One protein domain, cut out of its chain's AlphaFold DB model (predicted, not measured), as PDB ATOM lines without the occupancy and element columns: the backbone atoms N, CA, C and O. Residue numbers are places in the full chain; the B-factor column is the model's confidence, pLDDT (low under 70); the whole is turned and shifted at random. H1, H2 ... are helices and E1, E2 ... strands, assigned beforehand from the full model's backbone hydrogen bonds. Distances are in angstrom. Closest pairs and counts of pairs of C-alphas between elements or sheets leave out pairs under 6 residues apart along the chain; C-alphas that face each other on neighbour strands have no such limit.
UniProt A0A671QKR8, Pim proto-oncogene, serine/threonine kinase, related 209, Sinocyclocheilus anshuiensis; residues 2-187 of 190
ATOM      1  N   ASN A   2     -23.101  32.093  27.725       55.50
ATOM      2  CA  ASN A   2     -23.398  30.779  28.309       55.50
ATOM      3  C   ASN A   2     -22.166  29.832  28.472       55.50
ATOM      4  O   ASN A   2     -22.012  29.156  29.486       55.50
ATOM      5  N   VAL A   3     -21.202  29.880  27.539       61.81
ATOM      6  CA  VAL A   3     -19.932  29.120  27.614       61.81
ATOM      7  C   VAL A   3     -19.031  29.553  28.784       61.81
ATOM      8  O   VAL A   3     -18.378  28.713  29.389       61.81
ATOM      9  N   MET A   4     -19.013  30.840  29.152       61.81
ATOM     10  CA  MET A   4     -18.128  31.361  30.210       61.81
ATOM     11  C   MET A   4     -18.567  30.929  31.617       61.81
ATOM     12  O   MET A   4     -17.740  30.795  32.516       61.81
ATOM     13  N   VAL A   5     -19.861  30.667  31.809       63.38
ATOM     14  CA  VAL A   5     -20.411  30.203  33.092       63.38
ATOM     15  C   VAL A   5     -20.105  28.717  33.334       63.38
ATOM     16  O   VAL A   5     -19.933  28.296  34.479       63.38
ATOM     17  N   CYS A   6     -19.972  27.942  32.252       75.06
ATOM     18  CA  CYS A   6     -19.758  26.493  32.275       75.06
ATOM     19  C   CYS A   6     -18.274  26.068  32.270       75.06
ATOM     20  O   CYS A   6     -17.986  24.867  32.264       75.06
ATOM     21  N   THR A   7     -17.313  27.005  32.259       80.06
ATOM     22  CA  THR A   7     -15.887  26.634  32.367       80.06
ATOM     23  C   THR A   7     -15.557  26.151  33.789       80.06
ATOM     24  O   THR A   7     -16.259  26.511  34.731       80.06
ATOM     25  N   PRO A   8     -14.522  25.326  34.011       81.69
ATOM     26  CA  PRO A   8     -14.150  24.895  35.363       81.69
ATOM     27  C   PRO A   8     -13.802  26.069  36.310       81.69
ATOM     28  O   PRO A   8     -13.268  27.070  35.833       81.69
ATOM     29  N   PRO A   9     -14.095  25.978  37.626       85.88
ATOM     30  CA  PRO A   9     -14.896  24.936  38.279       85.88
ATOM     31  C   PRO A   9     -16.384  25.062  37.919       85.88
ATOM     32  O   PRO A   9     -16.938  26.156  37.937       85.88
ATOM     33  N   LYS A  10     -17.045  23.950  37.587       89.00
ATOM     34  CA  LYS A  10     -18.466  23.952  37.201       89.00
ATOM     35  C   LYS A  10     -19.367  24.118  38.426       89.00
ATOM     36  O   LYS A  10     -19.068  23.570  39.483       89.00
ATOM     37  N   SER A  11     -20.492  24.813  38.263       93.31
ATOM     38  CA  SER A  11     -21.538  24.858  39.289       93.31
ATOM     39  C   SER A  11     -22.521  23.697  39.110       93.31
ATOM     40  O   SER A  11     -23.036  23.513  38.005       93.31
ATOM     41  N   PRO A  12     -22.852  22.940  40.174       94.88
ATOM     42  CA  PRO A  12     -23.885  21.906  40.108       94.88
ATOM     43  C   PRO A  12     -25.299  22.484  39.943       94.88
ATOM     44  O   PRO A  12     -26.215  21.731  39.610       94.88
ATOM     45  N   HIS A  13     -25.474  23.795  40.152       97.00
ATOM     46  CA  HIS A  13     -26.753  24.509  40.086       97.00
ATOM     47  C   HIS A  13     -26.927  25.326  38.803       97.00
ATOM     48  O   HIS A  13     -27.802  26.183  38.725       97.00
ATOM     49  N   ILE A  14     -26.101  25.080  37.788       94.88
ATOM     50  CA  ILE A  14     -26.228  25.693  36.466       94.88
ATOM     51  C   ILE A  14     -26.223  24.576  35.435       94.88
ATOM     52  O   ILE A  14     -25.416  23.645  35.539       94.88
ATOM     53  N   VAL A  15     -27.124  24.656  34.456       91.88
ATOM     54  CA  VAL A  15     -27.134  23.702  33.347       91.88
ATOM     55  C   VAL A  15     -25.834  23.782  32.559       91.88
ATOM     56  O   VAL A  15     -25.363  24.859  32.198       91.88
ATOM     57  N   GLN A  16     -25.236  22.629  32.300       89.88
ATOM     58  CA  GLN A  16     -23.991  22.553  31.556       89.88
ATOM     59  C   GLN A  16     -24.261  22.523  30.057       89.88
ATOM     60  O   GLN A  16     -24.970  21.647  29.559       89.88
ATOM     61  N   ILE A  17     -23.634  23.446  29.328       86.62
ATOM     62  CA  ILE A  17     -23.500  23.331  27.876       86.62
ATOM     63  C   ILE A  17     -22.394  22.333  27.578       86.62
ATOM     64  O   ILE A  17     -21.277  22.449  28.087       86.62
ATOM     65  N   ILE A  18     -22.728  21.359  26.744       86.56
ATOM     66  CA  ILE A  18     -21.787  20.382  26.215       86.56
ATOM     67  C   ILE A  18     -21.173  20.941  24.930       86.56
ATOM     68  O   ILE A  18     -19.955  20.985  24.808       86.56
ATOM     69  N   GLU A  19     -22.010  21.415  24.003       87.06
ATOM     70  CA  GLU A  19     -21.573  21.896  22.691       87.06
ATOM     71  C   GLU A  19     -22.556  22.929  22.120       87.06
ATOM     72  O   GLU A  19     -23.689  23.065  22.585       87.06
ATOM     73  N   TRP A  20     -22.131  23.689  21.114       85.88
ATOM     74  CA  TRP A  20     -23.007  24.585  20.370       85.88
ATOM     75  C   TRP A  20     -22.593  24.633  18.900       85.88
ATOM     76  O   TRP A  20     -21.418  24.493  18.573       85.88
ATOM     77  N   PHE A  21     -23.565  24.863  18.024       86.94
ATOM     78  CA  PHE A  21     -23.366  24.952  16.585       86.94
ATOM     79  C   PHE A  21     -23.933  26.265  16.064       86.94
ATOM     80  O   PHE A  21     -25.068  26.636  16.383       86.94
ATOM     81  N   ASP A  22     -23.145  26.936  15.231       88.69
ATOM     82  CA  ASP A  22     -23.593  28.077  14.447       88.69
ATOM     83  C   ASP A  22     -24.153  27.594  13.107       88.69
ATOM     84  O   ASP A  22     -23.488  26.874  12.362       88.69
ATOM     85  N   GLN A  23     -25.391  27.967  12.803       89.38
ATOM     86  CA  GLN A  23     -26.049  27.708  11.527       89.38
ATOM     87  C   GLN A  23     -26.487  29.051  10.920       89.38
ATOM     88  O   GLN A  23     -26.655  30.037  11.648       89.38
ATOM     89  N   PRO A  24     -26.731  29.134   9.598       89.56
ATOM     90  CA  PRO A  24     -27.041  30.402   8.933       89.56
ATOM     91  C   PRO A  24     -28.155  31.221   9.605       89.56
ATOM     92  O   PRO A  24     -27.995  32.423   9.788       89.56
ATOM     93  N   HIS A  25     -29.223  30.568  10.074       88.50
ATOM     94  CA  HIS A  25     -30.397  31.240  10.658       88.50
ATOM     95  C   HIS A  25     -30.619  30.948  12.147       88.50
ATOM     96  O   HIS A  25     -31.556  31.475  12.748       88.50
ATOM     97  N   GLN A  26     -29.786  30.102  12.760       82.94
ATOM     98  CA  GLN A  26     -30.020  29.645  14.126       82.94
ATOM     99  C   GLN A  26     -28.740  29.237  14.850       82.94
ATOM    100  O   GLN A  26     -27.748  28.868  14.233       82.94
ATOM    101  N   PHE A  27     -28.805  29.229  16.173       81.56
ATOM    102  CA  PHE A  27     -27.855  28.537  17.031       81.56
ATOM    103  C   PHE A  27     -28.502  27.272  17.576       81.56
ATOM    104  O   PHE A  27     -29.642  27.312  18.046       81.56
ATOM    105  N   ILE A  28     -27.760  26.169  17.545       86.38
ATOM    106  CA  ILE A  28     -28.137  24.924  18.216       86.38
ATOM    107  C   ILE A  28     -27.259  24.807  19.453       86.38
ATOM    108  O   ILE A  28     -26.038  24.816  19.338       86.38
ATOM    109  N   ILE A  29     -27.861  24.705  20.634       85.31
ATOM    110  CA  ILE A  29     -27.128  24.556  21.898       85.31
ATOM    111  C   ILE A  29     -27.442  23.181  22.469       85.31
ATOM    112  O   ILE A  29     -28.603  22.885  22.736       85.31
ATOM    113  N   VAL A  30     -26.405  22.373  22.663       88.12
ATOM    114  CA  VAL A  30     -26.430  21.017  23.220       88.12
ATOM    115  C   VAL A  30     -26.068  21.093  24.702       88.12
ATOM    116  O   VAL A  30     -24.999  21.579  25.071       88.12
ATOM    117  N   MET A  31     -26.971  20.629  25.565       87.94
ATOM    118  CA  MET A  31     -26.865  20.732  27.024       87.94
ATOM    119  C   MET A  31     -26.931  19.358  27.695       87.94
ATOM    120  O   MET A  31     -27.351  18.372  27.083       87.94
ATOM    121  N   GLU A  32     -26.514  19.292  28.963       88.69
ATOM    122  CA  GLU A  32     -26.680  18.092  29.786       88.69
ATOM    123  C   GLU A  32     -28.146  17.641  29.841       88.69
ATOM    124  O   GLU A  32     -29.079  18.448  29.828       88.69
ATOM    125  N   TYR A  33     -28.345  16.328  29.915       87.00
ATOM    126  CA  TYR A  33     -29.673  15.762  30.074       87.00
ATOM    127  C   TYR A  33     -30.135  15.874  31.521       87.00
ATOM    128  O   TYR A  33     -29.496  15.342  32.429       87.00
ATOM    129  N   LEU A  34     -31.281  16.511  31.726       86.75
ATOM    130  CA  LEU A  34     -31.880  16.692  33.041       86.75
ATOM    131  C   LEU A  34     -33.058  15.726  33.195       86.75
ATOM    132  O   LEU A  34     -34.175  15.993  32.755       86.75
ATOM    133  N   HIS A  35     -32.769  14.554  33.761       87.88
ATOM    134  CA  HIS A  35     -33.756  13.501  33.996       87.88
ATOM    135  C   HIS A  35     -34.705  13.886  35.138       87.88
ATOM    136  O   HIS A  35     -34.246  14.361  36.174       87.88
ATOM    137  N   LEU A  36     -36.010  13.643  34.950       92.06
ATOM    138  CA  LEU A  36     -37.073  13.910  35.937       92.06
ATOM    139  C   LEU A  36     -37.083  15.351  36.460       92.06
ATOM    140  O   LEU A  36     -37.347  15.603  37.634       92.06
ATOM    141  N   CYS A  37     -36.791  16.303  35.577       93.75
ATOM    142  CA  CYS A  37     -36.853  17.717  35.903       93.75
ATOM    143  C   CYS A  37     -38.114  18.370  35.335       93.75
ATOM    144  O   CYS A  37     -38.514  18.102  34.202       93.75
ATOM    145  N   GLU A  38     -38.682  19.289  36.105       94.94
ATOM    146  CA  GLU A  38     -39.719  20.227  35.669       94.94
ATOM    147  C   GLU A  38     -39.326  21.654  36.074       94.94
ATOM    148  O   GLU A  38     -38.398  21.839  36.865       94.94
ATOM    149  N   THR A  39     -39.976  22.678  35.511       96.38
ATOM    150  CA  THR A  39     -39.695  24.065  35.920       96.38
ATOM    151  C   THR A  39     -40.122  24.286  37.366       96.38
ATOM    152  O   THR A  39     -41.079  23.669  37.832       96.38
ATOM    153  N   LEU A  40     -39.452  25.189  38.085       96.56
ATOM    154  CA  LEU A  40     -39.829  25.546  39.454       96.56
ATOM    155  C   LEU A  40     -41.275  26.060  39.505       96.56
ATOM    156  O   LEU A  40     -41.991  25.772  40.464       96.56
ATOM    157  N   LEU A  41     -41.726  26.745  38.450       94.06
ATOM    158  CA  LEU A  41     -43.122  27.143  38.282       94.06
ATOM    159  C   LEU A  41     -44.058  25.925  38.259       94.06
ATOM    160  O   LEU A  41     -44.984  25.840  39.064       94.06
ATOM    161  N   ALA A  42     -43.808  24.957  37.371       94.75
ATOM    162  CA  ALA A  42     -44.635  23.756  37.251       94.75
ATOM    163  C   ALA A  42     -44.616  22.916  38.538       94.75
ATOM    164  O   ALA A  42     -45.670  22.472  38.994       94.75
ATOM    165  N   PHE A  43     -43.439  22.773  39.156       96.25
ATOM    166  CA  PHE A  43     -43.265  22.112  40.445       96.25
ATOM    167  C   PHE A  43     -44.141  22.765  41.518       96.25
ATOM    168  O   PHE A  43     -44.937  22.093  42.166       96.25
ATOM    169  N   THR A  44     -44.059  24.089  41.654       95.38
ATOM    170  CA  THR A  44     -44.852  24.858  42.624       95.38
ATOM    171  C   THR A  44     -46.351  24.678  42.396       95.38
ATOM    172  O   THR A  44     -47.092  24.402  43.338       95.38
ATOM    173  N   MET A  45     -46.812  24.751  41.144       93.44
ATOM    174  CA  MET A  45     -48.226  24.553  40.807       93.44
ATOM    175  C   MET A  45     -48.718  23.146  41.157       93.44
ATOM    176  O   MET A  45     -49.807  22.994  41.710       93.44
ATOM    177  N   ARG A  46     -47.903  22.117  40.905       94.62
ATOM    178  CA  ARG A  46     -48.230  20.721  41.229       94.62
ATOM    179  C   ARG A  46     -48.338  20.461  42.736       94.62
ATOM    180  O   ARG A  46     -49.062  19.554  43.134       94.62
ATOM    181  N   HIS A  47     -47.665  21.259  43.562       94.00
ATOM    182  CA  HIS A  47     -47.685  21.163  45.028       94.00
ATOM    183  C   HIS A  47     -48.706  22.102  45.693       94.00
ATOM    184  O   HIS A  47     -48.557  22.467  46.851       94.00
ATOM    185  N   GLY A  48     -49.779  22.472  44.986       91.69
ATOM    186  CA  GLY A  48     -50.851  23.306  45.549       91.69
ATOM    187  C   GLY A  48     -50.592  24.806  45.408       91.69
ATOM    188  O   GLY A  48     -51.032  25.598  46.239       91.69
ATOM    189  N   SER A  49     -49.858  25.185  44.358       91.50
ATOM    190  CA  SER A  49     -49.461  26.558  44.031       91.50
ATOM    191  C   SER A  49     -48.531  27.222  45.040       91.50
ATOM    192  O   SER A  49     -48.091  28.326  44.774       91.50
ATOM    193  N   ARG A  50     -48.187  26.591  46.162       93.81
ATOM    194  CA  ARG A  50     -47.308  27.134  47.208       93.81
ATOM    195  C   ARG A  50     -46.407  26.008  47.690       93.81
ATOM    196  O   ARG A  50     -46.834  24.861  47.736       93.81
ATOM    197  N   LEU A  51     -45.175  26.324  48.053       96.38
ATOM    198  CA  LEU A  51     -44.237  25.371  48.627       96.38
ATOM    199  C   LEU A  51     -44.124  25.576  50.131       96.38
ATOM    200  O   LEU A  51     -44.089  26.709  50.617       96.38
ATOM    201  N   ASP A  52     -43.963  24.469  50.849       95.94
ATOM    202  CA  ASP A  52     -43.579  24.503  52.253       95.94
ATOM    203  C   ASP A  52     -42.266  25.270  52.430       95.94
ATOM    204  O   ASP A  52     -41.325  25.138  51.640       95.94
ATOM    205  N   GLU A  53     -42.169  26.033  53.519       95.75
ATOM    206  CA  GLU A  53     -41.018  26.894  53.795       95.75
ATOM    207  C   GLU A  53     -39.693  26.114  53.791       95.75
ATOM    208  O   GLU A  53     -38.666  26.609  53.327       95.75
ATOM    209  N   SER A  54     -39.703  24.871  54.279       97.19
ATOM    210  CA  SER A  54     -38.526  23.996  54.290       97.19
ATOM    211  C   SER A  54     -38.023  23.679  52.877       97.19
ATOM    212  O   SER A  54     -36.820  23.785  52.620       97.19
ATOM    213  N   VAL A  55     -38.934  23.355  51.956       97.69
ATOM    214  CA  VAL A  55     -38.639  23.054  50.550       97.69
ATOM    215  C   VAL A  55     -38.210  24.324  49.823       97.69
ATOM    216  O   VAL A  55     -37.151  24.343  49.191       97.69
ATOM    217  N   ALA A  56     -38.973  25.409  49.978       97.88
ATOM    218  CA  ALA A  56     -38.665  26.708  49.387       97.88
ATOM    219  C   ALA A  56     -37.269  27.196  49.804       97.88
ATOM    220  O   ALA A  56     -36.468  27.588  48.957       97.88
ATOM    221  N   ARG A  57     -36.917  27.088  51.093       98.31
ATOM    222  CA  ARG A  57     -35.589  27.447  51.614       98.31
ATOM    223  C   ARG A  57     -34.473  26.630  50.962       98.31
ATOM    224  O   ARG A  57     -33.432  27.188  50.609       98.31
ATOM    225  N   GLY A  58     -34.676  25.322  50.800       98.44
ATOM    226  CA  GLY A  58     -33.710  24.429  50.159       98.44
ATOM    227  C   GLY A  58     -33.457  24.785  48.692       98.44
ATOM    228  O   GLY A  58     -32.305  24.863  48.264       98.44
ATOM    229  N   LEU A  59     -34.522  25.057  47.936       98.56
ATOM    230  CA  LEU A  59     -34.439  25.452  46.528       98.56
ATOM    231  C   LEU A  59     -33.837  26.855  46.370       98.56
ATOM    232  O   LEU A  59     -32.920  27.044  45.569       98.56
ATOM    233  N   MET A  60     -34.253  27.819  47.194       98.62
ATOM    234  CA  MET A  60     -33.718  29.182  47.144       98.62
ATOM    235  C   MET A  60     -32.240  29.252  47.506       98.62
ATOM    236  O   MET A  60     -31.500  30.008  46.880       98.62
ATOM    237  N   ARG A  61     -31.766  28.428  48.447       98.69
ATOM    238  CA  ARG A  61     -30.326  28.320  48.723       98.69
ATOM    239  C   ARG A  61     -29.551  27.921  47.466       98.69
ATOM    240  O   ARG A  61     -28.514  28.512  47.179       98.69
ATOM    241  N   GLN A  62     -30.049  26.947  46.708       98.62
ATOM    242  CA  GLN A  62     -29.419  26.500  45.463       98.62
ATOM    243  C   GLN A  62     -29.490  27.574  44.367       98.62
ATOM    244  O   GLN A  62     -28.497  27.810  43.681       98.62
ATOM    245  N   ALA A  63     -30.618  28.282  44.249       98.56
ATOM    246  CA  ALA A  63     -30.777  29.397  43.314       98.56
ATOM    247  C   ALA A  63     -29.801  30.550  43.611       98.56
ATOM    248  O   ALA A  63     -29.159  31.069  42.698       98.56
ATOM    249  N   VAL A  64     -29.615  30.901  44.889       98.50
ATOM    250  CA  VAL A  64     -28.620  31.895  45.329       98.50
ATOM    251  C   VAL A  64     -27.204  31.443  44.969       98.50
ATOM    252  O   VAL A  64     -26.421  32.243  44.465       98.50
ATOM    253  N   LEU A  65     -26.866  30.167  45.184       98.38
ATOM    254  CA  LEU A  65     -25.555  29.623  44.814       98.38
ATOM    255  C   LEU A  65     -25.317  29.672  43.298       98.38
ATOM    256  O   LEU A  65     -24.216  30.015  42.867       98.38
ATOM    257  N   ALA A  66     -26.338  29.379  42.487       97.62
ATOM    258  CA  ALA A  66     -26.265  29.524  41.034       97.62
ATOM    259  C   ALA A  66     -26.017  30.983  40.625       97.62
ATOM    260  O   ALA A  66     -25.089  31.267  39.871       97.62
ATOM    261  N   ALA A  67     -26.806  31.915  41.160       97.06
ATOM    262  CA  ALA A  67     -26.711  33.331  40.829       97.06
ATOM    263  C   ALA A  67     -25.370  33.947  41.264       97.06
ATOM    264  O   ALA A  67     -24.744  34.683  40.501       97.06
ATOM    265  N   LYS A  68     -24.890  33.584  42.459       95.81
ATOM    266  CA  LYS A  68     -23.566  33.972  42.956       95.81
ATOM    267  C   LYS A  68     -22.463  33.519  41.998       95.81
ATOM    268  O   LYS A  68     -21.620  34.327  41.624       95.81
ATOM    269  N   HIS A  69     -22.508  32.263  41.553       95.94
ATOM    270  CA  HIS A  69     -21.532  31.722  40.602       95.94
ATOM    271  C   HIS A  69     -21.528  32.476  39.264       95.94
ATOM    272  O   HIS A  69     -20.470  32.658  38.665       95.94
ATOM    273  N   CYS A  70     -22.689  32.941  38.789       94.62
ATOM    274  CA  CYS A  70     -22.768  33.794  37.600       94.62
ATOM    275  C   CYS A  70     -22.036  35.127  37.820       94.62
ATOM    276  O   CYS A  70     -21.160  35.486  37.029       94.62
ATOM    277  N   ILE A  71     -22.349  35.822  38.917       94.12
ATOM    278  CA  ILE A  71     -21.776  37.136  39.245       94.12
ATOM    279  C   ILE A  71     -20.256  37.049  39.428       94.12
ATOM    280  O   ILE A  71     -19.526  37.862  38.865       94.12
ATOM    281  N   GLU A  72     -19.761  36.031  40.139       92.06
ATOM    282  CA  GLU A  72     -18.321  35.799  40.344       92.06
ATOM    283  C   GLU A  72     -17.562  35.567  39.027       92.06
ATOM    284  O   GLU A  72     -16.358  35.799  38.946       92.06
ATOM    285  N   ARG A  73     -18.268  35.163  37.966       91.81
ATOM    286  CA  ARG A  73     -17.723  34.988  36.611       91.81
ATOM    287  C   ARG A  73     -17.913  36.201  35.709       91.81
ATOM    288  O   ARG A  73     -17.661  36.110  34.507       91.81
ATOM    289  N   GLY A  74     -18.365  37.321  36.266       92.31
ATOM    290  CA  GLY A  74     -18.653  38.536  35.512       92.31
ATOM    291  C   GLY A  74     -19.843  38.381  34.568       92.31
ATOM    292  O   GLY A  74     -19.872  39.018  33.515       92.31
ATOM    293  N   ILE A  75     -20.807  37.522  34.918       92.62
ATOM    294  CA  ILE A  75     -22.030  37.298  34.146       92.62
ATOM    295  C   ILE A  75     -23.245  37.662  34.993       92.62
ATOM    296  O   ILE A  75     -23.535  37.032  36.007       92.62
ATOM    297  N   PHE A  76     -24.001  38.649  34.532       91.62
ATOM    298  CA  PHE A  76     -25.327  38.947  35.047       91.62
ATOM    299  C   PHE A  76     -26.365  38.157  34.248       91.62
ATOM    300  O   PHE A  76     -26.368  38.203  33.022       91.62
ATOM    301  N   HIS A  77     -27.226  37.388  34.917       92.50
ATOM    302  CA  HIS A  77     -28.182  36.514  34.225       92.50
ATOM    303  C   HIS A  77     -29.348  37.279  33.582       92.50
ATOM    304  O   HIS A  77     -29.793  36.899  32.502       92.50
ATOM    305  N   ASN A  78     -29.842  38.328  34.251       90.38
ATOM    306  CA  ASN A  78     -30.905  39.232  33.783       90.38
ATOM    307  C   ASN A  78     -32.289  38.602  33.486       90.38
ATOM    308  O   ASN A  78     -33.153  39.249  32.908       90.38
ATOM    309  N   ASP A  79     -32.520  37.341  33.857       91.19
ATOM    310  CA  ASP A  79     -33.817  36.664  33.641       91.19
ATOM    311  C   ASP A  79     -34.031  35.542  34.668       91.19
ATOM    312  O   ASP A  79     -34.381  34.408  34.347       91.19
ATOM    313  N   ILE A  80     -33.711  35.836  35.931       94.94
ATOM    314  CA  ILE A  80     -33.928  34.910  37.046       94.94
ATOM    315  C   ILE A  80     -35.419  34.923  37.385       94.94
ATOM    316  O   ILE A  80     -35.937  35.921  37.884       94.94
ATOM    317  N   LYS A  81     -36.087  33.801  37.117       93.88
ATOM    318  CA  LYS A  81     -37.511  33.559  37.380       93.88
ATOM    319  C   LYS A  81     -37.788  32.060  37.492       93.88
ATOM    320  O   LYS A  81     -36.935  31.248  37.128       93.88
ATOM    321  N   THR A  82     -38.974  31.694  37.968       94.50
ATOM    322  CA  THR A  82     -39.394  30.300  38.186       94.50
ATOM    323  C   THR A  82     -39.418  29.459  36.899       94.50
ATOM    324  O   THR A  82     -39.132  28.263  36.955       94.50
ATOM    325  N   ASP A  83     -39.667  30.059  35.730       93.00
ATOM    326  CA  ASP A  83     -39.588  29.378  34.426       93.00
ATOM    327  C   ASP A  83     -38.166  28.955  34.035       93.00
ATOM    328  O   ASP A  83     -37.973  27.915  33.407       93.00
ATOM    329  N   ASN A  84     -37.165  29.744  34.432       95.12
ATOM    330  CA  ASN A  84     -35.760  29.525  34.083       95.12
ATOM    331  C   ASN A  84     -35.011  28.715  35.152       95.12
ATOM    332  O   ASN A  84     -33.784  28.681  35.173       95.12
ATOM    333  N   MET A  85     -35.726  28.042  36.051       96.56
ATOM    334  CA  MET A  85     -35.150  27.137  37.041       96.56
ATOM    335  C   MET A  85     -35.763  25.755  36.874       96.56
ATOM    336  O   MET A  85     -36.983  25.624  36.866       96.56
ATOM    337  N   LEU A  86     -34.934  24.721  36.772       96.75
ATOM    338  CA  LEU A  86     -35.383  23.333  36.793       96.75
ATOM    339  C   LEU A  86     -35.167  22.718  38.161       96.75
ATOM    340  O   LEU A  86     -34.107  22.893  38.756       96.75
ATOM    341  N   VAL A  87     -36.147  21.940  38.601       97.44
ATOM    342  CA  VAL A  87     -36.103  21.147  39.825       97.44
ATOM    343  C   VAL A  87     -36.205  19.681  39.445       97.44
ATOM    344  O   VAL A  87     -37.154  19.280  38.771       97.44
ATOM    345  N   ASN A  88     -35.242  18.876  39.884       96.94
ATOM    346  CA  ASN A  88     -35.378  17.426  39.842       96.94
ATOM    347  C   ASN A  88     -36.416  16.994  40.888       96.94
ATOM    348  O   ASN A  88     -36.263  17.285  42.075       96.94
ATOM    349  N   THR A  89     -37.473  16.318  40.453       95.50
ATOM    350  CA  THR A  89     -38.638  16.020  41.296       95.50
ATOM    351  C   THR A  89     -38.391  14.928  42.335       95.50
ATOM    352  O   THR A  89     -39.165  14.833  43.286       95.50
ATOM    353  N   GLU A  90     -37.315  14.148  42.199       95.31
ATOM    354  CA  GLU A  90     -36.914  13.114  43.160       95.31
ATOM    355  C   GLU A  90     -35.882  13.632  44.169       95.31
ATOM    356  O   GLU A  90     -35.973  13.341  45.359       95.31
ATOM    357  N   THR A  91     -34.895  14.407  43.710       96.44
ATOM    358  CA  THR A  91     -33.750  14.836  44.534       96.44
ATOM    359  C   THR A  91     -33.866  16.260  45.067       96.44
ATOM    360  O   THR A  91     -33.074  16.655  45.922       96.44
ATOM    361  N   LEU A  92     -34.814  17.051  44.552       96.94
ATOM    362  CA  LEU A  92     -34.943  18.494  44.796       96.94
ATOM    363  C   LEU A  92     -33.682  19.299  44.434       96.94
ATOM    364  O   LEU A  92     -33.456  20.398  44.952       96.94
ATOM    365  N   GLN A  93     -32.853  18.777  43.525       97.81
ATOM    366  CA  GLN A  93     -31.741  19.536  42.967       97.81
ATOM    367  C   GLN A  93     -32.265  20.604  42.003       97.81
ATOM    368  O   GLN A  93     -32.994  20.291  41.061       97.81
ATOM    369  N   LEU A  94     -31.842  21.851  42.213       98.25
ATOM    370  CA  LEU A  94     -32.180  22.986  41.362       98.25
ATOM    371  C   LEU A  94     -31.023  23.340  40.428       98.25
ATOM    372  O   LEU A  94     -29.865  23.407  40.858       98.25
ATOM    373  N   LYS A  95     -31.351  23.618  39.162       96.81
ATOM    374  CA  LYS A  95     -30.429  24.163  38.158       96.81
ATOM    375  C   LYS A  95     -31.029  25.371  37.442       96.81
ATOM    376  O   LYS A  95     -32.161  25.319  36.973       96.81
ATOM    377  N   LEU A  96     -30.238  26.433  37.325       96.19
ATOM    378  CA  LEU A  96     -30.549  27.625  36.545       96.19
ATOM    379  C   LEU A  96     -30.348  27.355  35.046       96.19
ATOM    380  O   LEU A  96     -29.363  26.722  34.646       96.19
ATOM    381  N   LEU A  97     -31.286  27.845  34.240       91.56
ATOM    382  CA  LEU A  97     -31.350  27.734  32.789       91.56
ATOM    383  C   LEU A  97     -31.338  29.104  32.109       91.56
ATOM    384  O   LEU A  97     -31.652  30.114  32.713       91.56
ATOM    385  N   ASP A  98     -31.095  29.066  30.799       84.56
ATOM    386  CA  ASP A  98     -31.355  30.141  29.840       84.56
ATOM    387  C   ASP A  98     -30.659  31.486  30.101       84.56
ATOM    388  O   ASP A  98     -31.239  32.488  30.507       84.56
ATOM    389  N   PHE A  99     -29.400  31.548  29.674       86.19
ATOM    390  CA  PHE A  99     -28.598  32.771  29.636       86.19
ATOM    391  C   PHE A  99     -28.839  33.588  28.351       86.19
ATOM    392  O   PHE A  99     -27.924  34.219  27.824       86.19
ATOM    393  N   GLY A 100     -30.045  33.536  27.778       82.00
ATOM    394  CA  GLY A 100     -30.404  34.289  26.573       82.00
ATOM    395  C   GLY A 100     -30.367  35.801  26.746       82.00
ATOM    396  O   GLY A 100     -29.998  36.503  25.809       82.00
ATOM    397  N   CYS A 101     -30.715  36.264  27.944       82.75
ATOM    398  CA  CYS A 101     -30.737  37.675  28.323       82.75
ATOM    399  C   CYS A 101     -29.494  38.087  29.122       82.75
ATOM    400  O   CYS A 101     -29.424  39.216  29.594       82.75
ATOM    401  N   SER A 102     -28.529  37.178  29.308       87.94
ATOM    402  CA  SER A 102     -27.374  37.453  30.158       87.94
ATOM    403  C   SER A 102     -26.500  38.562  29.584       87.94
ATOM    404  O   SER A 102     -26.385  38.683  28.365       87.94
ATOM    405  N   GLU A 103     -25.802  39.275  30.459       88.25
ATOM    406  CA  GLU A 103     -24.878  40.349  30.115       88.25
ATOM    407  C   GLU A 103     -23.538  40.172  30.829       88.25
ATOM    408  O   GLU A 103     -23.441  39.551  31.891       88.25
ATOM    409  N   ARG A 104     -22.470  40.712  30.233       90.38
ATOM    410  CA  ARG A 104     -21.162  40.770  30.891       90.38
ATOM    411  C   ARG A 104     -21.132  41.982  31.803       90.38
ATOM    412  O   ARG A 104     -21.414  43.084  31.350       90.38
ATOM    413  N   ILE A 105     -20.710  41.775  33.039       90.81
ATOM    414  CA  ILE A 105     -20.499  42.852  34.003       90.81
ATOM    415  C   ILE A 105     -19.015  43.004  34.290       90.81
ATOM    416  O   ILE A 105     -18.265  42.022  34.318       90.81
ATOM    417  N   ASN A 106     -18.583  44.243  34.502       88.94
ATOM    418  CA  ASN A 106     -17.225  44.515  34.931       88.94
ATOM    419  C   ASN A 106     -17.128  44.383  36.456       88.94
ATOM    420  O   ASN A 106     -17.495  45.295  37.190       88.94
ATOM    421  N   THR A 107     -16.598  43.260  36.937       84.81
ATOM    422  CA  THR A 107     -16.460  43.001  38.379       84.81
ATOM    423  C   THR A 107     -15.447  43.912  39.071       84.81
ATOM    424  O   THR A 107     -15.484  44.024  40.292       84.81
ATOM    425  N   SER A 108     -14.566  44.599  38.330       86.75
ATOM    426  CA  SER A 108     -13.664  45.603  38.905       86.75
ATOM    427  C   SER A 108     -14.316  46.984  39.048       86.75
ATOM    428  O   SER A 108     -13.733  47.873  39.666       86.75
ATOM    429  N   CYS A 109     -15.496  47.197  38.460       88.31
ATOM    430  CA  CYS A 109     -16.278  48.416  38.621       88.31
ATOM    431  C   CYS A 109     -17.289  48.220  39.757       88.31
ATOM    432  O   CYS A 109     -18.244  47.460  39.612       88.31
ATOM    433  N   SER A 110     -17.108  48.931  40.880       86.75
ATOM    434  CA  SER A 110     -17.987  48.795  42.059       86.75
ATOM    435  C   SER A 110     -19.457  49.022  41.710       86.75
ATOM    436  O   SER A 110     -20.314  48.254  42.127       86.75
ATOM    437  N   LYS A 111     -19.748  50.032  40.879       87.69
ATOM    438  CA  LYS A 111     -21.124  50.396  40.513       87.69
ATOM    439  C   LYS A 111     -21.810  49.316  39.679       87.69
ATOM    440  O   LYS A 111     -22.946  48.960  39.980       87.69
ATOM    441  N   ASP A 112     -21.123  48.778  38.670       86.56
ATOM    442  CA  ASP A 112     -21.678  47.723  37.810       86.56
ATOM    443  C   ASP A 112     -21.923  46.446  38.622       86.56
ATOM    444  O   ASP A 112     -22.956  45.790  38.479       86.56
ATOM    445  N   TYR A 113     -20.985  46.116  39.514       88.94
ATOM    446  CA  TYR A 113     -21.092  44.967  40.404       88.94
ATOM    447  C   TYR A 113     -22.248  45.116  41.403       88.94
ATOM    448  O   TYR A 113     -23.090  44.226  41.504       88.94
ATOM    449  N   GLU A 114     -22.328  46.246  42.110       91.38
ATOM    450  CA  GLU A 114     -23.400  46.545  43.067       91.38
ATOM    451  C   GLU A 114     -24.777  46.527  42.400       91.38
ATOM    452  O   GLU A 114     -25.711  45.928  42.937       91.38
ATOM    453  N   TRP A 115     -24.899  47.119  41.208       91.88
ATOM    454  CA  TRP A 115     -26.142  47.108  40.441       91.88
ATOM    455  C   TRP A 115     -26.563  45.685  40.053       91.88
ATOM    456  O   TRP A 115     -27.722  45.304  40.246       91.88
ATOM    457  N   ALA A 116     -25.626  44.874  39.554       91.81
ATOM    458  CA  ALA A 116     -25.906  43.494  39.166       91.81
ATOM    459  C   ALA A 116     -26.299  42.628  40.372       91.81
ATOM    460  O   ALA A 116     -27.235  41.827  40.285       91.81
ATOM    461  N   VAL A 117     -25.622  42.809  41.513       93.44
ATOM    462  CA  VAL A 117     -25.956  42.139  42.776       93.44
ATOM    463  C   VAL A 117     -27.346  42.553  43.249       93.44
ATOM    464  O   VAL A 117     -28.173  41.680  43.506       93.44
ATOM    465  N   GLY A 118     -27.638  43.853  43.319       92.81
ATOM    466  CA  GLY A 118     -28.939  44.360  43.758       92.81
ATOM    467  C   GLY A 118     -30.089  43.846  42.890       92.81
ATOM    468  O   GLY A 118     -31.078  43.326  43.409       92.81
ATOM    469  N   SER A 119     -29.918  43.894  41.566       92.50
ATOM    470  CA  SER A 119     -30.909  43.394  40.603       92.50
ATOM    471  C   SER A 119     -31.121  41.883  40.733       92.50
ATOM    472  O   SER A 119     -32.251  41.401  40.723       92.50
ATOM    473  N   THR A 120     -30.045  41.119  40.937       95.19
ATOM    474  CA  THR A 120     -30.117  39.669  41.164       95.19
ATOM    475  C   THR A 120     -30.853  39.324  42.458       95.19
ATOM    476  O   THR A 120     -31.694  38.424  42.470       95.19
ATOM    477  N   VAL A 121     -30.557  40.035  43.550       96.50
ATOM    478  CA  VAL A 121     -31.235  39.851  44.842       96.50
ATOM    479  C   VAL A 121     -32.726  40.147  44.709       96.50
ATOM    480  O   VAL A 121     -33.539  39.376  45.216       96.50
ATOM    481  N   TRP A 122     -33.090  41.206  43.981       95.06
ATOM    482  CA  TRP A 122     -34.485  41.525  43.689       95.06
ATOM    483  C   TRP A 122     -35.192  40.374  42.964       95.06
ATOM    484  O   TRP A 122     -36.227  39.904  43.431       95.06
ATOM    485  N   SER A 123     -34.617  39.856  41.876       95.19
ATOM    486  CA  SER A 123     -35.200  38.726  41.142       95.19
ATOM    487  C   SER A 123     -35.349  37.470  42.008       95.19
ATOM    488  O   SER A 123     -36.383  36.809  41.966       95.19
ATOM    489  N   LEU A 124     -34.356  37.148  42.842       97.06
ATOM    490  CA  LEU A 124     -34.442  36.018  43.773       97.06
ATOM    491  C   LEU A 124     -35.536  36.222  44.833       97.06
ATOM    492  O   LEU A 124     -36.216  35.264  45.196       97.06
ATOM    493  N   ALA A 125     -35.736  37.455  45.304       95.44
ATOM    494  CA  ALA A 125     -36.831  37.783  46.213       95.44
ATOM    495  C   ALA A 125     -38.202  37.605  45.541       95.44
ATOM    496  O   ALA A 125     -39.114  37.081  46.176       95.44
ATOM    497  N   MET A 126     -38.335  37.971  44.258       94.06
ATOM    498  CA  MET A 126     -39.553  37.709  43.480       94.06
ATOM    499  C   MET A 126     -39.843  36.210  43.380       94.06
ATOM    500  O   MET A 126     -40.965  35.797  43.649       94.06
ATOM    501  N   VAL A 127     -38.827  35.395  43.070       95.56
ATOM    502  CA  VAL A 127     -38.968  33.930  43.010       95.56
ATOM    503  C   VAL A 127     -39.393  33.362  44.364       95.56
ATOM    504  O   VAL A 127     -40.326  32.569  44.421       95.56
ATOM    505  N   LEU A 128     -38.748  33.773  45.464       96.31
ATOM    506  CA  LEU A 128     -39.115  33.305  46.804       96.31
ATOM    507  C   LEU A 128     -40.562  33.676  47.156       96.31
ATOM    508  O   LEU A 128     -41.297  32.847  47.692       96.31
ATOM    509  N   LEU A 129     -40.964  34.914  46.861       93.19
ATOM    510  CA  LEU A 129     -42.324  35.381  47.106       93.19
ATOM    511  C   LEU A 129     -43.333  34.547  46.312       93.19
ATOM    512  O   LEU A 129     -44.311  34.075  46.883       93.19
ATOM    513  N   GLU A 130     -43.066  34.321  45.028       92.56
ATOM    514  CA  GLU A 130     -43.917  33.523  44.150       92.56
ATOM    515  C   GLU A 130     -44.089  32.093  44.672       92.56
ATOM    516  O   GLU A 130     -45.213  31.613  44.781       92.56
ATOM    517  N   ILE A 131     -43.003  31.416  45.060       95.38
ATOM    518  CA  ILE A 131     -43.094  30.007  45.468       95.38
ATOM    519  C   ILE A 131     -43.673  29.807  46.872       95.38
ATOM    520  O   ILE A 131     -44.218  28.745  47.141       95.38
ATOM    521  N   VAL A 132     -43.578  30.792  47.772       94.12
ATOM    522  CA  VAL A 132     -44.148  30.696  49.133       94.12
ATOM    523  C   VAL A 132     -45.585  31.215  49.173       94.12
ATOM    524  O   VAL A 132     -46.435  30.659  49.865       94.12
ATOM    525  N   SER A 133     -45.882  32.289  48.438       87.38
ATOM    526  CA  SER A 133     -47.220  32.881  48.397       87.38
ATOM    527  C   SER A 133     -48.103  32.292  47.306       87.38
ATOM    528  O   SER A 133     -49.305  32.464  47.385       87.38
ATOM    529  N   GLY A 134     -47.572  31.623  46.287       77.75
ATOM    530  CA  GLY A 134     -48.360  31.071  45.176       77.75
ATOM    531  C   GLY A 134     -49.125  32.066  44.324       77.75
ATOM    532  O   GLY A 134     -49.921  31.673  43.475       77.75
ATOM    533  N   ASP A 135     -48.867  33.345  44.551       71.94
ATOM    534  CA  ASP A 135     -49.380  34.460  43.787       71.94
ATOM    535  C   ASP A 135     -48.221  35.037  42.975       71.94
ATOM    536  O   ASP A 135     -47.091  35.146  43.464       71.94
ATOM    537  N   GLN A 136     -48.494  35.422  41.728       64.69
ATOM    538  CA  GLN A 136     -47.501  36.114  40.912       64.69
ATOM    539  C   GLN A 136     -47.082  37.414  41.620       64.69
ATOM    540  O   GLN A 136     -47.952  38.163  42.065       64.69
ATOM    541  N   PRO A 137     -45.782  37.752  41.709       62.19
ATOM    542  CA  PRO A 137     -45.324  38.899  42.492       62.19
ATOM    543  C   PRO A 137     -46.057  40.198  42.144       62.19
ATOM    544  O   PRO A 137     -46.422  40.950  43.040       62.19
ATOM    545  N   ILE A 138     -46.368  40.433  40.862       61.38
ATOM    546  CA  ILE A 138     -47.120  41.615  40.414       61.38
ATOM    547  C   ILE A 138     -48.512  41.687  41.060       61.38
ATOM    548  O   ILE A 138     -48.916  42.772  41.465       61.38
ATOM    549  N   SER A 139     -49.242  40.577  41.224       56.88
ATOM    550  CA  SER A 139     -50.550  40.617  41.896       56.88
ATOM    551  C   SER A 139     -50.407  40.914  43.390       56.88
ATOM    552  O   SER A 139     -51.200  41.682  43.931       56.88
ATOM    553  N   VAL A 140     -49.349  40.410  44.038       59.22
ATOM    554  CA  VAL A 140     -49.023  40.735  45.437       59.22
ATOM    555  C   VAL A 140     -48.649  42.212  45.583       59.22
ATOM    556  O   VAL A 140     -49.196  42.896  46.449       59.22
ATOM    557  N   PHE A 141     -47.776  42.738  44.721       57.19
ATOM    558  CA  PHE A 141     -47.385  44.149  44.726       57.19
ATOM    559  C   PHE A 141     -48.570  45.069  44.439       57.19
ATOM    560  O   PHE A 141     -48.760  46.040  45.163       57.19
ATOM    561  N   LEU A 142     -49.419  44.746  43.460       53.56
ATOM    562  CA  LEU A 142     -50.633  45.514  43.172       53.56
ATOM    563  C   LEU A 142     -51.673  45.414  44.298       53.56
ATOM    564  O   LEU A 142     -52.407  46.373  44.527       53.56
ATOM    565  N   SER A 143     -51.731  44.295  45.028       54.94
ATOM    566  CA  SER A 143     -52.613  44.160  46.195       54.94
ATOM    567  C   SER A 143     -52.148  45.014  47.380       54.94
ATOM    568  O   SER A 143     -52.976  45.650  48.025       54.94
ATOM    569  N   LYS A 144     -50.830  45.105  47.615       53.50
ATOM    570  CA  LYS A 144     -50.228  45.931  48.677       53.50
ATOM    571  C   LYS A 144     -50.135  47.412  48.309       53.50
ATOM    572  O   LYS A 144     -50.241  48.256  49.183       53.50
ATOM    573  N   ALA A 145     -49.995  47.751  47.028       49.53
ATOM    574  CA  ALA A 145     -50.042  49.136  46.548       49.53
ATOM    575  C   ALA A 145     -51.448  49.763  46.639       49.53
ATOM    576  O   ALA A 145     -51.594  50.970  46.476       49.53
ATOM    577  N   ARG A 146     -52.487  48.955  46.900       47.53
ATOM    578  CA  ARG A 146     -53.845  49.417  47.238       47.53
ATOM    579  C   ARG A 146     -54.049  49.638  48.742       47.53
ATOM    580  O   ARG A 146     -55.140  50.042  49.135       47.53
ATOM    581  N   ASP A 147     -53.036  49.373  49.569       45.78
ATOM    582  CA  ASP A 147     -53.063  49.655  51.002       45.78
ATOM    583  C   ASP A 147     -52.885  51.175  51.225       45.78
ATOM    584  O   ASP A 147     -51.865  51.735  50.810       45.78
ATOM    585  N   PRO A 148     -53.855  51.880  51.844       46.31
ATOM    586  CA  PRO A 148     -53.847  53.343  51.979       46.31
ATOM    587  C   PRO A 148     -52.701  53.921  52.835       46.31
ATOM    588  O   PRO A 148     -52.630  55.136  53.011       46.31
ATOM    589  N   LEU A 149     -51.797  53.088  53.361       44.88
ATOM    590  CA  LEU A 149     -50.657  53.499  54.185       44.88
ATOM    591  C   LEU A 149     -49.349  53.749  53.410       44.88
ATOM    592  O   LEU A 149     -48.355  54.131  54.027       44.88
ATOM    593  N   ILE A 150     -49.321  53.587  52.080       45.94
ATOM    594  CA  ILE A 150     -48.139  53.895  51.252       45.94
ATOM    595  C   ILE A 150     -48.479  55.029  50.268       45.94
ATOM    596  O   ILE A 150     -49.129  54.777  49.252       45.94
ATOM    597  N   PRO A 151     -48.059  56.286  50.516       33.78
ATOM    598  CA  PRO A 151     -48.348  57.377  49.602       33.78
ATOM    599  C   PRO A 151     -47.374  57.366  48.419       33.78
ATOM    600  O   PRO A 151     -46.158  57.401  48.598       33.78
ATOM    601  N   ASN A 152     -47.953  57.432  47.216       38.12
ATOM    602  CA  ASN A 152     -47.341  57.815  45.937       38.12
ATOM    603  C   ASN A 152     -46.500  56.749  45.215       38.12
ATOM    604  O   ASN A 152     -45.287  56.885  45.067       38.12
ATOM    605  N   PHE A 153     -47.174  55.759  44.626       37.09
ATOM    606  CA  PHE A 153     -46.688  55.125  43.400       37.09
ATOM    607  C   PHE A 153     -47.555  55.613  42.235       37.09
ATOM    608  O   PHE A 153     -48.703  55.199  42.080       37.09
ATOM    609  N   SER A 154     -47.042  56.569  41.462       31.36
ATOM    610  CA  SER A 154     -47.738  57.119  40.299       31.36
ATOM    611  C   SER A 154     -47.849  56.042  39.221       31.36
ATOM    612  O   SER A 154     -46.850  55.604  38.657       31.36
ATOM    613  N   THR A 155     -49.074  55.607  38.938       33.69
ATOM    614  CA  THR A 155     -49.391  54.746  37.800       33.69
ATOM    615  C   THR A 155     -49.133  55.515  36.506       33.69
ATOM    616  O   THR A 155     -49.924  56.378  36.133       33.69
ATOM    617  N   GLY A 156     -48.022  55.222  35.831       30.70
ATOM    618  CA  GLY A 156     -47.866  55.552  34.418       30.70
ATOM    619  C   GLY A 156     -48.856  54.713  33.614       30.70
ATOM    620  O   GLY A 156     -48.839  53.487  33.700       30.70
ATOM    621  N   GLU A 157     -49.758  55.384  32.907       29.80
ATOM    622  CA  GLU A 157     -50.808  54.782  32.090       29.80
ATOM    623  C   GLU A 157     -50.233  53.809  31.049       29.80
ATOM    624  O   GLU A 157     -49.311  54.122  30.297       29.80
ATOM    625  N   THR A 158     -50.815  52.613  30.995       29.73
ATOM    626  CA  THR A 158     -50.572  51.609  29.961       29.73
ATOM    627  C   THR A 158     -51.239  52.037  28.657       29.73
ATOM    628  O   THR A 158     -52.464  51.983  28.542       29.73
ATOM    629  N   THR A 159     -50.451  52.401  27.649       27.94
ATOM    630  CA  THR A 159     -50.903  52.384  26.256       27.94
ATOM    631  C   THR A 159     -50.784  50.959  25.723       27.94
ATOM    632  O   THR A 159     -49.744  50.310  25.815       27.94
ATOM    633  N   SER A 160     -51.892  50.435  25.201       32.94
ATOM    634  CA  SER A 160     -51.978  49.104  24.610       32.94
ATOM    635  C   SER A 160     -51.062  49.005  23.386       32.94
ATOM    636  O   SER A 160     -51.300  49.686  22.384       32.94
ATOM    637  N   HIS A 161     -50.055  48.136  23.436       29.08
ATOM    638  CA  HIS A 161     -49.382  47.643  22.238       29.08
ATOM    639  C   HIS A 161     -49.741  46.176  22.017       29.08
ATOM    640  O   HIS A 161     -49.641  45.335  22.908       29.08
ATOM    641  N   ASN A 162     -50.276  45.930  20.828       37.62
ATOM    642  CA  ASN A 162     -50.867  44.688  20.370       37.62
ATOM    643  C   ASN A 162     -49.772  43.816  19.744       37.62
ATOM    644  O   ASN A 162     -49.510  43.942  18.551       37.62
ATOM    645  N   ASP A 163     -49.151  42.936  20.531       32.53
ATOM    646  CA  ASP A 163     -48.167  41.983  20.017       32.53
ATOM    647  C   ASP A 163     -48.802  40.606  19.809       32.53
ATOM    648  O   ASP A 163     -48.860  39.750  20.694       32.53
ATOM    649  N   ASN A 164     -49.239  40.377  18.571       34.25
ATOM    650  CA  ASN A 164     -49.498  39.048  18.030       34.25
ATOM    651  C   ASN A 164     -48.171  38.285  17.878       34.25
ATOM    652  O   ASN A 164     -47.662  38.141  16.768       34.25
ATOM    653  N   ASN A 165     -47.604  37.774  18.973       31.06
ATOM    654  CA  ASN A 165     -46.420  36.918  18.912       31.06
ATOM    655  C   ASN A 165     -46.795  35.464  19.224       31.06
ATOM    656  O   ASN A 165     -46.885  35.032  20.374       31.06
ATOM    657  N   THR A 166     -47.054  34.690  18.169       28.77
ATOM    658  CA  THR A 166     -47.315  33.251  18.280       28.77
ATOM    659  C   THR A 166     -45.995  32.516  18.504       28.77
ATOM    660  O   THR A 166     -45.297  32.165  17.553       28.77
ATOM    661  N   VAL A 167     -45.658  32.229  19.763       34.78
ATOM    662  CA  VAL A 167     -44.606  31.263  20.106       34.78
ATOM    663  C   VAL A 167     -45.106  29.866  19.733       34.78
ATOM    664  O   VAL A 167     -45.894  29.250  20.452       34.78
ATOM    665  N   LYS A 168     -44.678  29.344  18.579       27.64
ATOM    666  CA  LYS A 168     -44.976  27.959  18.196       27.64
ATOM    667  C   LYS A 168     -44.090  27.008  19.005       27.64
ATOM    668  O   LYS A 168     -42.901  26.878  18.727       27.64
ATOM    669  N   ARG A 169     -44.684  26.312  19.983       31.28
ATOM    670  CA  ARG A 169     -44.113  25.100  20.598       31.28
ATOM    671  C   ARG A 169     -43.876  24.064  19.496       31.28
ATOM    672  O   ARG A 169     -44.833  23.598  18.883       31.28
ATOM    673  N   THR A 170     -42.624  23.711  19.227       36.19
ATOM    674  CA  THR A 170     -42.277  22.680  18.242       36.19
ATOM    675  C   THR A 170     -42.012  21.333  18.913       36.19
ATOM    676  O   THR A 170     -41.487  21.237  20.019       36.19
ATOM    677  N   HIS A 171     -42.468  20.283  18.230       28.75
ATOM    678  CA  HIS A 171     -42.521  18.897  18.683       28.75
ATOM    679  C   HIS A 171     -41.144  18.283  18.977       28.75
ATOM    680  O   HIS A 171     -40.220  18.357  18.168       28.75
ATOM    681  N   ILE A 172     -41.071  17.578  20.107       36.53
ATOM    682  CA  ILE A 172     -39.934  16.778  20.575       36.53
ATOM    683  C   ILE A 172     -39.895  15.459  19.785       36.53
ATOM    684  O   ILE A 172     -40.872  14.708  19.804       36.53
ATOM    685  N   LYS A 173     -38.775  15.140  19.121       25.03
ATOM    686  CA  LYS A 173     -38.515  13.793  18.577       25.03
ATOM    687  C   LYS A 173     -37.402  13.102  19.378       25.03
ATOM    688  O   LYS A 173     -36.320  13.678  19.489       25.03
ATOM    689  N   PRO A 174     -37.624  11.887  19.913       27.39
ATOM    690  CA  PRO A 174     -36.588  11.133  20.608       27.39
ATOM    691  C   PRO A 174     -35.621  10.495  19.599       27.39
ATOM    692  O   PRO A 174     -36.040   9.737  18.725       27.39
ATOM    693  N   TRP A 175     -34.325  10.777  19.737       32.66
ATOM    694  CA  TRP A 175     -33.261  10.047  19.044       32.66
ATOM    695  C   TRP A 175     -32.604   9.060  20.011       32.66
ATOM    696  O   TRP A 175     -32.412   9.346  21.194       32.66
ATOM    697  N   HIS A 176     -32.343   7.856  19.512       32.59
ATOM    698  CA  HIS A 176     -31.944   6.708  20.314       32.59
ATOM    699  C   HIS A 176     -30.497   6.852  20.822       32.59
ATOM    700  O   HIS A 176     -29.583   7.163  20.067       32.59
ATOM    701  N   ASN A 177     -30.324   6.561  22.114       29.95
ATOM    702  CA  ASN A 177     -29.083   6.213  22.823       29.95
ATOM    703  C   ASN A 177     -28.045   7.295  23.175       29.95
ATOM    704  O   ASN A 177     -27.069   6.966  23.842       29.95
ATOM    705  N   ILE A 178     -28.310   8.578  22.920       31.09
ATOM    706  CA  ILE A 178     -27.726   9.690  23.694       31.09
ATOM    707  C   ILE A 178     -28.837  10.725  23.874       31.09
ATOM    708  O   ILE A 178     -29.247  11.369  22.912       31.09
ATOM    709  N   ARG A 179     -29.381  10.874  25.088       42.16
ATOM    710  CA  ARG A 179     -30.472  11.831  25.342       42.16
ATOM    711  C   ARG A 179     -29.920  13.246  25.505       42.16
ATOM    712  O   ARG A 179     -30.030  13.833  26.565       42.16
ATOM    713  N   VAL A 180     -29.289  13.791  24.475       45.34
ATOM    714  CA  VAL A 180     -28.898  15.204  24.462       45.34
ATOM    715  C   VAL A 180     -30.157  16.069  24.393       45.34
ATOM    716  O   VAL A 180     -31.013  15.838  23.539       45.34
ATOM    717  N   PHE A 181     -30.272  17.076  25.264       55.19
ATOM    718  CA  PHE A 181     -31.282  18.121  25.103       55.19
ATOM    719  C   PHE A 181     -30.686  19.255  24.269       55.19
ATOM    720  O   PHE A 181     -29.614  19.770  24.596       55.19
ATOM    721  N   SER A 182     -31.369  19.644  23.191       51.72
ATOM    722  CA  SER A 182     -30.968  20.781  22.365       51.72
ATOM    723  C   SER A 182     -32.028  21.870  22.372       51.72
ATOM    724  O   SER A 182     -33.208  21.571  22.192       51.72
ATOM    725  N   THR A 183     -31.611  23.128  22.494       62.75
ATOM    726  CA  THR A 183     -32.478  24.279  22.207       62.75
ATOM    727  C   THR A 183     -32.014  24.988  20.940       62.75
ATOM    728  O   THR A 183     -30.812  25.103  20.691       62.75
ATOM    729  N   THR A 184     -32.971  25.490  20.163       56.62
ATOM    730  CA  THR A 184     -32.725  26.281  18.954       56.62
ATOM    731  C   THR A 184     -33.059  27.740  19.236       56.62
ATOM    732  O   THR A 184     -34.149  28.033  19.728       56.62
ATOM    733  N   LYS A 185     -32.145  28.664  18.923       68.25
ATOM    734  CA  LYS A 185     -32.409  30.114  18.959       68.25
ATOM    735  C   LYS A 185     -32.226  30.714  17.573       68.25
ATOM    736  O   LYS A 185     -31.191  30.491  16.956       68.25
ATOM    737  N   TYR A 186     -33.204  31.480  17.102       71.06
ATOM    738  CA  TYR A 186     -33.146  32.153  15.803       71.06
ATOM    739  C   TYR A 186     -32.344  33.456  15.887       71.06
ATOM    740  O   TYR A 186     -32.384  34.152  16.905       71.06
ATOM    741  N   LYS A 187     -31.606  33.780  14.822       74.19
ATOM    742  CA  LYS A 187     -30.911  35.070  14.696       74.19
ATOM    743  C   LYS A 187     -31.939  36.160  14.371       74.19
ATOM    744  O   LYS A 187     -32.844  35.912  13.581       74.19
TER     745      LYS A 187
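AT A GLANCE: This is residues 2 to 187 of the 190 residues of the protein "Pim proto-oncogene, serine/threonine kinase, related 209" of Sinocyclocheilus anshuiensis (UniProt A0A671QKR8). Two small three-strand sheets lie at different places in the model: E1, E2 and E6 form a side lobe, while E3, E4 and E5 belong to a larger helical lobe. In the larger lobe the long helices H3 and H4 run side by side in opposite ways, H3 packs on the edge strand E5, H2 is over the sheet, and H5 turns off one end of H4. From H5 a long loop leads to E6, and its residues 146 to 152 and 154 to 171 stick out from the body. The printed part has 186 residues with five named helices and six named strands, in the order H1 E1 E2 E3 H2 H3 E4 E5 H4 H5 E6; the sheets run E1 - E2 - E6 and E3 - E4 - E5, both antiparallel, and the class is mixed, helices and strands, with under half of the residues in named elements. The whole is compact, with a radius of gyration of the C-alphas of 18.6 A and spans of 60 by 43 by 40 A.

HOW THE PARTS SIT: In the first sheet, E2, residues 26 to 31, is the inner strand between E1, residues 17 to 22, and E6, residues 181 to 186. E1 and E2 form a hairpin at 165 degrees, with N 21 and O 28 within hydrogen-bond range at 2.8 A. E2 and E6 are antiparallel at 159 degrees, with N 27 and O 185 at 2.8 A. H1, residues 2 to 5, only grazes this sheet; its closest C-alpha pair with E1 is Val 3 and Ile 17, 6.8 A apart. In the second sheet E4, residues 85 to 88, is the inner strand between E3, residues 37 to 39, and E5, residues 94 to 96. N 87 and O 38 are 2.8 A apart across the antiparallel pair E3 and E4, and N 86 and O 95 are 2.8 A apart across the hairpin E4 and E5. Each strand of the first sheet is apart from each strand of the second. H2, residues 40 to 46, is on the second sheet at a height of 6.7 A, over E3, and runs across the strands at 67 degrees to E3 on the local plane. H3, residues 53 to 72, only grazes this sheet with residues 58 to 70; its closest C-alphas with E5 are those of Gln 62 and Leu 94, 6.1 A apart. H4, residues 110 to 133, touches H3 at a shallow tilt of 20 degrees, opposite ways, the closest C-alphas being those of Ala 56 and Ile 131 at 6.8 A. H5, residues 137 to 144, only just touches H4, with 3 pairs of C-alphas within 8 A, made by residues 126 to 130 of H4 alone; the closest are those of Glu 130 and Pro 137 at 5.8 A, and the two helices are about perpendicular at 79 degrees. Every O i to N i+4 pair is within hydrogen-bond range in H2, H3, H4 and H5, and H1 is too short for such a pair.

IN THESE COORDINATES: H1 begins at C-alpha 2, (-23.398, 30.779, 28.309). From first to last C-alpha, E1 measures 14.2 A, E2 16.0 A and E6 16.9 A. H3 measures 27.8 A and H4 33.9 A, the latter from C-alpha 110 at (-17.987, 48.795, 42.059). E6 ends at C-alpha 186, (-33.146, 32.153, 15.803).

THE WHOLE: The C-alphas farthest apart are those of Pro 151 and Asn 177, 60.9 A. The printed part has no cut. The links H1 to E1, H3 to E4, E5 to H4 and H5 to E6 are long, the last with 36 residues. The mean pLDDT of the printed part is 77.5, and residues 2 to 5 and 136 to 185 are under 70.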